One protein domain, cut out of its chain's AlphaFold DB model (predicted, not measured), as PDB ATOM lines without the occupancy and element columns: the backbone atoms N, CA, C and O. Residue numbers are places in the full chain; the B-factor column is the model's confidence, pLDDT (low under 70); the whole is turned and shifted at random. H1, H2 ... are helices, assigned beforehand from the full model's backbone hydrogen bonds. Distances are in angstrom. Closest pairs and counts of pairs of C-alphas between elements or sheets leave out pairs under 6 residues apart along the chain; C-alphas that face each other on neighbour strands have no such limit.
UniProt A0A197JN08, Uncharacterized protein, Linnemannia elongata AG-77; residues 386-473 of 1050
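This is residues 386 to 473 of the 1050 residues of an uncharacterized protein of Linnemannia elongata AG-77 (UniProt A0A197JN08). What does the model look like? It has two lobes of three helices set end to end: in one, H3 crosses the hairpin of H1 and H2, and in the other, H6 crosses the hairpin of H4 and H5. The lobes meet where H3 touches H6, and residues 424 to 433 link them along the chain. What is it made of, and how large is it? The printed part has 88 residues with six named helices, H1 to H6 in order along the chain, and no named strand; the class is all helix. It is only just loose, close to compact, with a radius of gyration of the C-alphas of 14.7 A, and elongated, with spans of 40 by 24 by 23 A.

Where are the longest helices? H3, residues 412 to 423, runs 15.1 A from C-alpha 412 at (-9.265, -16.713, 47.848); H4, residues 434 to 445, runs 16.5 A. Where are the other helices? H1, residues 386 to 396, begins with C-alpha 386 at (2.831, -26.582, 41.985) and is 14.9 A long; H2 is residues 401 to 408. H5 is residues 450 to 457, and H6, residues 461 to 471, is 15.2 A long and ends with C-alpha 471 at (9.335, 2.319, 49.995).

What touches H3? H3 and H6 are the hubs, touching three helices each, and they touch each other, H3 with residues 417 to 421 alone, closest at the C-alphas of Thr 421 and Ile 463, 6.1 A, about perpendicular at 71 degrees, but only just. H3 touches H2 with residues 412 to 416 alone, about perpendicular at 87 degrees, closest at the C-alphas of Gly 405 and Pro 412, 4.6 A. H3 touches H1 at 88 degrees, about perpendicular, closest at the C-alphas of Ile 391 and Cys 415, 6.8 A. What touches H6? H6 touches H5 at 83 degrees, about perpendicular, closest at the C-alphas of Ala 454 and Arg 461, 4.7 A. It touches residues 437 to 441 alone of H4, about perpendicular at 81 degrees, closest at the C-alphas of Leu 440 and Tyr 468, 7.0 A. How do the hairpins stand? H1 and H2 touch as a helical hairpin, opposite ways at a shallow tilt of 32 degrees, only just short of steep, closest at the C-alphas of Gly 394 and Ile 404, 6.3 A. H4 and H5 touch as another, opposite ways at a shallow tilt of 30 degrees, closest at the C-alphas of Tyr 443 and Ile 453, 6.5 A. What do the backbones show? In H1 to H6 every O i to N i+4 pair is within hydrogen-bond range.

Is the printed part unbroken? It has no cut; the link from H3 to H4 is short, with 10 residues, and the other links are tight. Where is confidence low? The mean pLDDT of the printed part is 75.1, and 17 residues are under 70, among them residues 421 to 430.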
ATOM      1  N   GLU A 386       4.076 -25.832  42.163       70.50
ATOM      2  CA  GLU A 386       2.831 -26.582  41.985       70.50
ATOM      3  C   GLU A 386       1.587 -25.801  42.436       70.50
ATOM      4  O   GLU A 386       0.564 -25.824  41.756       70.50
ATOM      5  N   GLU A 387       1.669 -25.035  43.531       80.19
ATOM      6  CA  GLU A 387       0.599 -24.095  43.897       80.19
ATOM      7  C   GLU A 387       0.440 -22.992  42.848       80.19
ATOM      8  O   GLU A 387      -0.684 -22.639  42.488       80.19
ATOM      9  N   ASP A 388       1.554 -22.476  42.327       82.62
ATOM     10  CA  ASP A 388       1.542 -21.466  41.272       82.62
ATOM     11  C   ASP A 388       0.966 -22.037  39.961       82.62
ATOM     12  O   ASP A 388       0.107 -21.398  39.352       82.62
ATOM     13  N   ARG A 389       1.326 -23.274  39.578       77.38
ATOM     14  CA  ARG A 389       0.704 -24.020  38.464       77.38
ATOM     15  C   ARG A 389      -0.801 -24.182  38.648       77.38
ATOM     16  O   ARG A 389      -1.543 -23.910  37.708       77.38
ATOM     17  N   VAL A 390      -1.279 -24.575  39.831       80.88
ATOM     18  CA  VAL A 390      -2.724 -24.733  40.110       80.88
ATOM     19  C   VAL A 390      -3.459 -23.387  40.061       80.88
ATOM     20  O   VAL A 390      -4.607 -23.326  39.619       80.88
ATOM     21  N   ILE A 391      -2.808 -22.284  40.450       82.12
ATOM     22  CA  ILE A 391      -3.365 -20.938  40.255       82.12
ATOM     23  C   ILE A 391      -3.399 -20.569  38.763       82.12
ATOM     24  O   ILE A 391      -4.424 -20.068  38.310       82.12
ATOM     25  N   ILE A 392      -2.335 -20.816  37.993       79.31
ATOM     26  CA  ILE A 392      -2.263 -20.494  36.555       79.31
ATOM     27  C   ILE A 392      -3.286 -21.323  35.765       79.31
ATOM     28  O   ILE A 392      -4.244 -20.760  35.235       79.31
ATOM     29  N   THR A 393      -3.163 -22.651  35.789       78.81
ATOM     30  CA  THR A 393      -4.061 -23.587  35.084       78.81
ATOM     31  C   THR A 393      -5.516 -23.438  35.514       78.81
ATOM     32  O   THR A 393      -6.411 -23.414  34.672       78.81
ATOM     33  N   GLY A 394      -5.778 -23.232  36.809       79.75
ATOM     34  CA  GLY A 394      -7.121 -22.936  37.301       79.75
ATOM     35  C   GLY A 394      -7.696 -21.638  36.722       79.75
ATOM     36  O   GLY A 394      -8.898 -21.553  36.482       79.75
ATOM     37  N   ARG A 395      -6.868 -20.620  36.457       81.69
ATOM     38  CA  ARG A 395      -7.307 -19.367  35.819       81.69
ATOM     39  C   ARG A 395      -7.461 -19.502  34.302       81.69
ATOM     40  O   ARG A 395      -8.403 -18.918  33.769       81.69
ATOM     41  N   GLU A 396      -6.625 -20.296  33.640       71.75
ATOM     42  CA  GLU A 396      -6.732 -20.643  32.213       71.75
ATOM     43  C   GLU A 396      -8.001 -21.457  31.918       71.75
ATOM     44  O   GLU A 396      -8.743 -21.139  30.992       71.75
ATOM     45  N   GLN A 397      -8.335 -22.415  32.788       73.25
ATOM     46  CA  GLN A 397      -9.595 -23.175  32.779       73.25
ATOM     47  C   GLN A 397     -10.818 -22.337  33.215       73.25
ATOM     48  O   GLN A 397     -11.922 -22.860  33.372       73.25
ATOM     49  N   GLY A 398     -10.651 -21.028  33.443       67.94
ATOM     50  CA  GLY A 398     -11.734 -20.103  33.785       67.94
ATOM     51  C   GLY A 398     -12.268 -20.215  35.218       67.94
ATOM     52  O   GLY A 398     -13.249 -19.545  35.553       67.94
ATOM     53  N   ALA A 399     -11.641 -21.010  36.091       78.88
ATOM     54  CA  ALA A 399     -12.089 -21.170  37.467       78.88
ATOM     55  C   ALA A 399     -11.947 -19.868  38.276       78.88
ATOM     56  O   ALA A 399     -11.103 -18.990  38.035       78.88
ATOM     57  N   SER A 400     -12.815 -19.735  39.278       81.38
ATOM     58  CA  SER A 400     -12.804 -18.584  40.175       81.38
ATOM     59  C   SER A 400     -11.714 -18.733  41.239       81.38
ATOM     60  O   SER A 400     -11.442 -19.838  41.708       81.38
ATOM     61  N   PHE A 401     -11.164 -17.619  41.733       82.25
ATOM     62  CA  PHE A 401     -10.257 -17.648  42.890       82.25
ATOM     63  C   PHE A 401     -10.895 -18.259  44.151       82.25
ATOM     64  O   PHE A 401     -10.168 -18.693  45.041       82.25
ATOM     65  N   LYS A 402     -12.236 -18.331  44.231       78.69
ATOM     66  CA  LYS A 402     -12.935 -19.095  45.273       78.69
ATOM     67  C   LYS A 402     -12.680 -20.594  45.100       78.69
ATOM     68  O   LYS A 402     -12.200 -21.216  46.034       78.69
ATOM     69  N   THR A 403     -12.922 -21.128  43.905       80.25
ATOM     70  CA  THR A 403     -12.701 -22.541  43.557       80.25
ATOM     71  C   THR A 403     -11.228 -22.939  43.705       80.25
ATOM     72  O   THR A 403     -10.922 -23.963  44.304       80.25
ATOM     73  N   ILE A 404     -10.309 -22.091  43.229       82.19
ATOM     74  CA  ILE A 404      -8.854 -22.300  43.331       82.19
ATOM     75  C   ILE A 404      -8.396 -22.245  44.799       82.19
ATOM     76  O   ILE A 404      -7.622 -23.091  45.239       82.19
ATOM     77  N   GLY A 405      -8.908 -21.291  45.588       82.94
ATOM     78  CA  GLY A 405      -8.642 -21.216  47.028       82.94
ATOM     79  C   GLY A 405      -9.213 -22.408  47.803       82.94
ATOM     80  O   GLY A 405      -8.561 -22.912  48.710       82.94
ATOM     81  N   GLU A 406     -10.388 -22.913  47.418       80.19
ATOM     82  CA  GLU A 406     -10.995 -24.122  47.991       80.19
ATOM     83  C   GLU A 406     -10.161 -25.379  47.672       80.19
ATOM     84  O   GLU A 406      -9.926 -26.182  48.573       80.19
ATOM     85  N   HIS A 407      -9.620 -25.499  46.453       76.44
ATOM     86  CA  HIS A 407      -8.711 -26.585  46.056       76.44
ATOM     87  C   HIS A 407      -7.367 -26.530  46.812       76.44
ATOM     88  O   HIS A 407      -6.934 -27.526  47.387       76.44
ATOM     89  N   LEU A 408      -6.740 -25.349  46.889       81.00
ATOM     90  CA  LEU A 408      -5.466 -25.132  47.593       81.00
ATOM     91  C   LEU A 408      -5.606 -24.971  49.120       81.00
ATOM     92  O   LEU A 408      -4.606 -24.817  49.817       81.00
ATOM     93  N   LYS A 409      -6.831 -24.994  49.662       78.31
ATOM     94  CA  LYS A 409      -7.154 -24.741  51.085       78.31
ATOM     95  C   LYS A 409      -6.679 -23.362  51.596       78.31
ATOM     96  O   LYS A 409      -6.433 -23.179  52.790       78.31
ATOM     97  N   LEU A 410      -6.593 -22.375  50.702       77.94
ATOM     98  CA  LEU A 410      -6.164 -20.995  50.961       77.94
ATOM     99  C   LEU A 410      -7.350 -20.018  50.943       77.94
ATOM    100  O   LEU A 410      -8.375 -20.257  50.306       77.94
ATOM    101  N   ASP A 411      -7.219 -18.863  51.611       73.19
ATOM    102  CA  ASP A 411      -8.218 -17.800  51.441       73.19
ATOM    103  C   ASP A 411      -8.135 -17.252  50.000       73.19
ATOM    104  O   ASP A 411      -7.040 -16.877  49.571       73.19
ATOM    105  N   PRO A 412      -9.254 -17.144  49.253       78.06
ATOM    106  CA  PRO A 412      -9.265 -16.713  47.848       78.06
ATOM    107  C   PRO A 412      -8.532 -15.398  47.561       78.06
ATOM    108  O   PRO A 412      -8.059 -15.175  46.447       78.06
ATOM    109  N   ARG A 413      -8.411 -14.518  48.563       68.94
ATOM    110  CA  ARG A 413      -7.678 -13.246  48.467       68.94
ATOM    111  C   ARG A 413      -6.165 -13.436  48.356       68.94
ATOM    112  O   ARG A 413      -5.495 -12.589  47.777       68.94
ATOM    113  N   ILE A 414      -5.632 -14.524  48.908       76.38
ATOM    114  CA  ILE A 414      -4.205 -14.852  48.887       76.38
ATOM    115  C   ILE A 414      -3.824 -15.349  47.485       76.38
ATOM    116  O   ILE A 414      -2.895 -14.805  46.894       76.38
ATOM    117  N   CYS A 415      -4.606 -16.269  46.903       79.69
ATOM    118  CA  CYS A 415      -4.425 -16.723  45.516       79.69
ATOM    119  C   CYS A 415      -4.636 -15.583  44.503       79.69
ATOM    120  O   CYS A 415      -3.842 -15.422  43.582       79.69
ATOM    121  N   HIS A 416      -5.667 -14.748  44.707       76.44
ATOM    122  CA  HIS A 416      -5.897 -13.539  43.905       76.44
ATOM    123  C   HIS A 416      -4.691 -12.594  43.948       76.44
ATOM    124  O   HIS A 416      -4.281 -12.076  42.914       76.44
ATOM    125  N   ASN A 417      -4.117 -12.340  45.128       73.38
ATOM    126  CA  ASN A 417      -2.936 -11.487  45.226       73.38
ATOM    127  C   ASN A 417      -1.735 -12.125  44.520       73.38
ATOM    128  O   ASN A 417      -1.183 -11.476  43.647       73.38
ATOM    129  N   ARG A 418      -1.392 -13.389  44.819       80.06
ATOM    130  CA  ARG A 418      -0.260 -14.101  44.194       80.06
ATOM    131  C   ARG A 418      -0.315 -14.068  42.667       80.06
ATOM    132  O   ARG A 418       0.705 -13.809  42.038       80.06
ATOM    133  N   TYR A 419      -1.499 -14.262  42.085       76.31
ATOM    134  CA  TYR A 419      -1.695 -14.145  40.642       76.31
ATOM    135  C   TYR A 419      -1.330 -12.739  40.135       76.31
ATOM    136  O   TYR A 419      -0.359 -12.584  39.402       76.31
ATOM    137  N   TYR A 420      -2.024 -11.706  40.623       70.12
ATOM    138  CA  TYR A 420      -1.845 -10.308  40.198       70.12
ATOM    139  C   TYR A 420      -0.622  -9.579  40.806       70.12
ATOM    140  O   TYR A 420      -0.579  -8.345  40.772       70.12
ATOM    141  N   THR A 421       0.331 -10.290  41.420       64.06
ATOM    142  CA  THR A 421       1.623  -9.726  41.864       64.06
ATOM    143  C   THR A 421       2.848 -10.540  41.440       64.06
ATOM    144  O   THR A 421       3.958 -10.058  41.646       64.06
ATOM    145  N   ALA A 422       2.685 -11.749  40.883       64.12
ATOM    146  CA  ALA A 422       3.823 -12.597  40.499       64.12
ATOM    147  C   ALA A 422       3.581 -13.593  39.344       64.12
ATOM    148  O   ALA A 422       4.564 -14.084  38.792       64.12
ATOM    149  N   LEU A 423       2.325 -13.931  38.999       68.12
ATOM    150  CA  LEU A 423       2.011 -14.986  38.010       68.12
ATOM    151  C   LEU A 423       1.239 -14.492  36.774       68.12
ATOM    152  O   LEU A 423       1.031 -15.266  35.844       68.12
ATOM    153  N   GLU A 424       0.769 -13.244  36.751       68.25
ATOM    154  CA  GLU A 424       0.152 -12.649  35.560       68.25
ATOM    155  C   GLU A 424       1.261 -12.210  34.581       68.25
ATOM    156  O   GLU A 424       2.071 -11.363  34.966       68.25
ATOM    157  N   PRO A 425       1.321 -12.721  33.330       54.69
ATOM    158  CA  PRO A 425       2.439 -12.444  32.418       54.69
ATOM    159  C   PRO A 425       2.696 -10.949  32.177       54.69
ATOM    160  O   PRO A 425       3.836 -10.506  32.245       54.69
ATOM    161  N   ASP A 426       1.632 -10.143  32.044       51.38
ATOM    162  CA  ASP A 426       1.703  -8.674  31.904       51.38
ATOM    163  C   ASP A 426       2.406  -7.947  33.079       51.38
ATOM    164  O   ASP A 426       2.615  -6.731  33.010       51.38
ATOM    165  N   THR A 427       2.691  -8.637  34.193       55.62
ATOM    166  CA  THR A 427       3.290  -8.046  35.404       55.62
ATOM    167  C   THR A 427       4.784  -8.313  35.563       55.62
ATOM    168  O   THR A 427       5.398  -7.667  36.409       55.62
ATOM    169  N   GLN A 428       5.383  -9.194  34.753       52.59
ATOM    170  CA  GLN A 428       6.834  -9.424  34.772       52.59
ATOM    171  C   GLN A 428       7.589  -8.343  33.973       52.59
ATOM    172  O   GLN A 428       8.627  -7.870  34.425       52.59
ATOM    173  N   ASP A 429       7.001  -7.835  32.884       49.75
ATOM    174  CA  ASP A 429       7.618  -6.852  31.971       49.75
ATOM    175  C   ASP A 429       7.480  -5.373  32.416       49.75
ATOM    176  O   ASP A 429       7.611  -4.453  31.605       49.75
ATOM    177  N   LYS A 430       7.141  -5.098  33.686       60.69
ATOM    178  CA  LYS A 430       6.880  -3.732  34.187       60.69
ATOM    179  C   LYS A 430       7.711  -3.363  35.413       60.69
ATOM    180  O   LYS A 430       7.274  -3.512  36.556       60.69
ATOM    181  N   GLU A 431       8.874  -2.779  35.161       71.38
ATOM    182  CA  GLU A 431       9.758  -2.263  36.203       71.38
ATOM    183  C   GLU A 431       9.220  -0.996  36.898       71.38
ATOM    184  O   GLU A 431       8.496  -0.176  36.326       71.38
ATOM    185  N   TRP A 432       9.611  -0.814  38.163       75.81
ATOM    186  CA  TRP A 432       9.279   0.372  38.958       75.81
ATOM    187  C   TRP A 432      10.336   1.464  38.785       75.81
ATOM    188  O   TRP A 432      11.282   1.551  39.567       75.81
ATOM    189  N   THR A 433      10.156   2.328  37.784       80.62
ATOM    190  CA  THR A 433      11.050   3.480  37.579       80.62
ATOM    191  C   THR A 433      10.962   4.492  38.738       80.62
ATOM    192  O   THR A 433       9.902   4.620  39.367       80.62
ATOM    193  N   PRO A 434      12.027   5.276  39.017       76.50
ATOM    194  CA  PRO A 434      12.023   6.272  40.095       76.50
ATOM    195  C   PRO A 434      10.867   7.283  40.009       76.50
ATOM    196  O   PRO A 434      10.240   7.591  41.018       76.50
ATOM    197  N   ALA A 435      10.496   7.721  38.801       71.81
ATOM    198  CA  ALA A 435       9.372   8.638  38.592       71.81
ATOM    199  C   ALA A 435       8.000   8.021  38.949       71.81
ATOM    200  O   ALA A 435       7.087   8.729  39.377       71.81
ATOM    201  N   LEU A 436       7.833   6.699  38.805       80.62
ATOM    202  CA  LEU A 436       6.623   5.987  39.243       80.62
ATOM    203  C   LEU A 436       6.601   5.800  40.767       80.62
ATOM    204  O   LEU A 436       5.538   5.888  41.382       80.62
ATOM    205  N   VAL A 437       7.771   5.609  41.385       84.44
ATOM    206  CA  VAL A 437       7.958   5.591  42.847       84.44
ATOM    207  C   VAL A 437       7.636   6.955  43.471       84.44
ATOM    208  O   VAL A 437       6.931   7.018  44.480       84.44
ATOM    209  N   GLU A 438       8.074   8.053  42.856       82.06
ATOM    210  CA  GLU A 438       7.794   9.414  43.320       82.06
ATOM    211  C   GLU A 438       6.307   9.780  43.180       82.06
ATOM    212  O   GLU A 438       5.680  10.196  44.158       82.06
ATOM    213  N   LYS A 439       5.690   9.518  42.016       81.94
ATOM    214  CA  LYS A 439       4.236   9.690  41.828       81.94
ATOM    215  C   LYS A 439       3.423   8.843  42.815       81.94
ATOM    216  O   LYS A 439       2.404   9.309  43.326       81.94
ATOM    217  N   LEU A 440       3.887   7.636  43.152       84.12
ATOM    218  CA  LEU A 440       3.284   6.802  44.194       84.12
ATOM    219  C   LEU A 440       3.395   7.437  45.592       84.12
ATOM    220  O   LEU A 440       2.388   7.465  46.303       84.12
ATOM    221  N   ARG A 441       4.562   7.980  45.985       85.62
ATOM    222  CA  ARG A 441       4.704   8.746  47.244       85.62
ATOM    223  C   ARG A 441       3.717   9.925  47.265       85.62
ATOM    224  O   ARG A 441       2.936  10.043  48.210       85.62
ATOM    225  N   PHE A 442       3.695  10.736  46.204       86.31
ATOM    226  CA  PHE A 442       2.837  11.919  46.079       86.31
ATOM    227  C   PHE A 442       1.343  11.583  46.189       86.31
ATOM    228  O   PHE A 442       0.639  12.156  47.022       86.31
ATOM    229  N   TYR A 443       0.834  10.619  45.414       82.00
ATOM    230  CA  TYR A 443      -0.594  10.284  45.436       82.00
ATOM    231  C   TYR A 443      -1.068   9.705  46.780       82.00
ATOM    232  O   TYR A 443      -2.209   9.954  47.180       82.00
ATOM    233  N   VAL A 444      -0.211   8.976  47.506       84.62
ATOM    234  CA  VAL A 444      -0.534   8.515  48.868       84.62
ATOM    235  C   VAL A 444      -0.504   9.678  49.868       84.62
ATOM    236  O   VAL A 444      -1.374   9.744  50.735       84.62
ATOM    237  N   GLN A 445       0.418  10.635  49.719       83.31
ATOM    238  CA  GLN A 445       0.471  11.849  50.544       83.31
ATOM    239  C   GLN A 445      -0.768  12.745  50.356       83.31
ATOM    240  O   GLN A 445      -1.263  13.310  51.329       83.31
ATOM    241  N   GLN A 446      -1.330  12.803  49.142       76.50
ATOM    242  CA  GLN A 446      -2.616  13.461  48.853       76.50
ATOM    243  C   GLN A 446      -3.846  12.671  49.363       76.50
ATOM    244  O   GLN A 446      -4.985  13.090  49.160       76.50
ATOM    245  N   GLY A 447      -3.655  11.516  50.014       79.38
ATOM    246  CA  GLY A 447      -4.737  10.718  50.603       79.38
ATOM    247  C   GLY A 447      -5.651  10.019  49.589       79.38
ATOM    248  O   GLY A 447      -6.771   9.638  49.939       79.38
ATOM    249  N   LEU A 448      -5.207   9.851  48.337       74.62
ATOM    250  CA  LEU A 448      -6.022   9.266  47.271       74.62
ATOM    251  C   LEU A 448      -6.320   7.777  47.515       74.62
ATOM    252  O   LEU A 448      -5.543   7.026  48.106       74.62
ATOM    253  N   ALA A 449      -7.474   7.322  47.026       75.50
ATOM    254  CA  ALA A 449      -7.875   5.926  47.146       75.50
ATOM    255  C   ALA A 449      -6.979   5.014  46.288       75.50
ATOM    256  O   ALA A 449      -6.738   5.299  45.118       75.50
ATOM    257  N   TRP A 450      -6.572   3.856  46.825       74.12
ATOM    258  CA  TRP A 450      -5.714   2.877  46.131       74.12
ATOM    259  C   TRP A 450      -6.231   2.411  44.757       74.12
ATOM    260  O   TRP A 450      -5.445   1.942  43.943       74.12
ATOM    261  N   SER A 451      -7.534   2.527  44.484       62.91
ATOM    262  CA  SER A 451      -8.121   2.300  43.155       62.91
ATOM    263  C   SER A 451      -7.772   3.398  42.148       62.91
ATOM    264  O   SER A 451      -7.526   3.092  40.991       62.91
ATOM    265  N   THR A 452      -7.727   4.658  42.584       67.50
ATOM    266  CA  THR A 452      -7.290   5.792  41.761       67.50
ATOM    267  C   THR A 452      -5.791   5.680  41.504       67.50
ATOM    268  O   THR A 452      -5.378   5.647  40.354       67.50
ATOM    269  N   ILE A 453      -4.993   5.476  42.560       77.94
ATOM    270  CA  ILE A 453      -3.529   5.315  42.470       77.94
ATOM    271  C   ILE A 453      -3.136   4.182  41.503       77.94
ATOM    272  O   ILE A 453      -2.218   4.339  40.705       77.94
ATOM    273  N   ALA A 454      -3.860   3.060  41.530       74.75
ATOM    274  CA  ALA A 454      -3.669   1.950  40.594       74.75
ATOM    275  C   ALA A 454      -3.933   2.334  39.128       74.75
ATOM    276  O   ALA A 454      -3.161   1.968  38.243       74.75
ATOM    277  N   ASN A 455      -5.009   3.087  38.876       71.62
ATOM    278  CA  ASN A 455      -5.368   3.535  37.533       71.62
ATOM    279  C   ASN A 455      -4.341   4.536  36.978       71.62
ATOM    280  O   ASN A 455      -3.912   4.370  35.841       71.62
ATOM    281  N   GLU A 456      -3.916   5.519  37.783       75.25
ATOM    282  CA  GLU A 456      -2.951   6.557  37.372       75.25
ATOM    283  C   GLU A 456      -1.539   6.000  37.122       75.25
ATOM    284  O   GLU A 456      -0.832   6.468  36.235       75.25
ATOM    285  N   LEU A 457      -1.110   4.987  37.889       75.75
ATOM    286  CA  LEU A 457       0.220   4.378  37.743       75.75
ATOM    287  C   LEU A 457       0.244   3.164  36.794       75.75
ATOM    288  O   LEU A 457       1.314   2.641  36.499       75.75
ATOM    289  N   GLY A 458      -0.911   2.679  36.328       68.62
ATOM    290  CA  GLY A 458      -0.993   1.544  35.401       68.62
ATOM    291  C   GLY A 458      -0.574   0.182  35.986       68.62
ATOM    292  O   GLY A 458      -0.217  -0.719  35.217       68.62
ATOM    293  N   PHE A 459      -0.633   0.028  37.315       74.31
ATOM    294  CA  PHE A 459      -0.362  -1.210  38.064       74.31
ATOM    295  C   PHE A 459      -1.602  -1.645  38.859       74.31
ATOM    296  O   PHE A 459      -2.420  -0.821  39.262       74.31
ATOM    297  N   HIS A 460      -1.739  -2.935  39.181       73.19
ATOM    298  CA  HIS A 460      -2.810  -3.376  40.078       73.19
ATOM    299  C   HIS A 460      -2.606  -2.832  41.510       73.19
ATOM    300  O   HIS A 460      -1.512  -2.882  42.068       73.19
ATOM    301  N   ARG A 461      -3.696  -2.382  42.151       72.31
ATOM    302  CA  ARG A 461      -3.746  -1.790  43.512       72.31
ATOM    303  C   ARG A 461      -3.034  -2.573  44.624       72.31
ATOM    304  O   ARG A 461      -2.717  -1.982  45.654       72.31
ATOM    305  N   ALA A 462      -2.831  -3.884  44.465       66.31
ATOM    306  CA  ALA A 462      -2.028  -4.670  45.401       66.31
ATOM    307  C   ALA A 462      -0.541  -4.298  45.284       66.31
ATOM    308  O   ALA A 462       0.061  -3.947  46.293       66.31
ATOM    309  N   ILE A 463      -0.013  -4.260  44.055       74.12
ATOM    310  CA  ILE A 463       1.374  -3.905  43.729       74.12
ATOM    311  C   ILE A 463       1.683  -2.482  44.211       74.12
ATOM    312  O   ILE A 463       2.650  -2.290  44.936       74.12
ATOM    313  N   CYS A 464       0.830  -1.491  43.913       77.56
ATOM    314  CA  CYS A 464       1.034  -0.108  44.381       77.56
ATOM    315  C   CYS A 464       1.148  -0.020  45.911       77.56
ATOM    316  O   CYS A 464       1.955   0.740  46.442       77.56
ATOM    317  N   ARG A 465       0.334  -0.798  46.633       76.44
ATOM    318  CA  ARG A 465       0.321  -0.807  48.100       76.44
ATOM    319  C   ARG A 465       1.503  -1.575  48.686       76.44
ATOM    320  O   ARG A 465       2.014  -1.175  49.726       76.44
ATOM    321  N   GLU A 466       1.925  -2.656  48.042       75.50
ATOM    322  CA  GLU A 466       3.093  -3.446  48.430       75.50
ATOM    323  C   GLU A 466       4.388  -2.662  48.181       75.50
ATOM    324  O   GLU A 466       5.158  -2.473  49.121       75.50
ATOM    325  N   LYS A 467       4.545  -2.056  46.995       79.88
ATOM    326  CA  LYS A 467       5.655  -1.147  46.684       79.88
ATOM    327  C   LYS A 467       5.680   0.055  47.628       79.88
ATOM    328  O   LYS A 467       6.733   0.369  48.167       79.88
ATOM    329  N   TYR A 468       4.542   0.692  47.927       82.56
ATOM    330  CA  TYR A 468       4.518   1.788  48.908       82.56
ATOM    331  C   TYR A 468       4.939   1.330  50.315       82.56
ATOM    332  O   TYR A 468       5.589   2.085  51.034       82.56
ATOM    333  N   LEU A 469       4.605   0.099  50.721       79.88
ATOM    334  CA  LEU A 469       5.039  -0.469  52.003       79.88
ATOM    335  C   LEU A 469       6.528  -0.847  52.018       79.88
ATOM    336  O   LEU A 469       7.136  -0.762  53.077       79.88
ATOM    337  N   GLU A 470       7.109  -1.233  50.885       77.31
ATOM    338  CA  GLU A 470       8.556  -1.411  50.700       77.31
ATOM    339  C   GLU A 470       9.281  -0.056  50.781       77.31
ATOM    340  O   GLU A 470      10.140   0.134  51.637       77.31
ATOM    341  N   ILE A 471       8.841   0.929  49.990       80.38
ATOM    342  CA  ILE A 471       9.335   2.319  49.995       80.38
ATOM    343  C   ILE A 471       9.239   2.948  51.398       80.38
ATOM    344  O   ILE A 471      10.135   3.671  51.821       80.38
ATOM    345  N   SER A 472       8.170   2.660  52.148       72.75
ATOM    346  CA  SER A 472       7.968   3.158  53.521       72.75
ATOM    347  C   SER A 472       8.737   2.373  54.596       72.75
ATOM    348  O   SER A 472       8.605   2.685  55.779       72.75
ATOM    349  N   ARG A 473       9.492   1.332  54.222       68.75
ATOM    350  CA  ARG A 473      10.356   0.544  55.121       68.75
ATOM    351  C   ARG A 473      11.844   0.829  54.946       68.75
ATOM    352  O   ARG A 473      12.610   0.383  55.793       68.75
TER     353      ARG A 473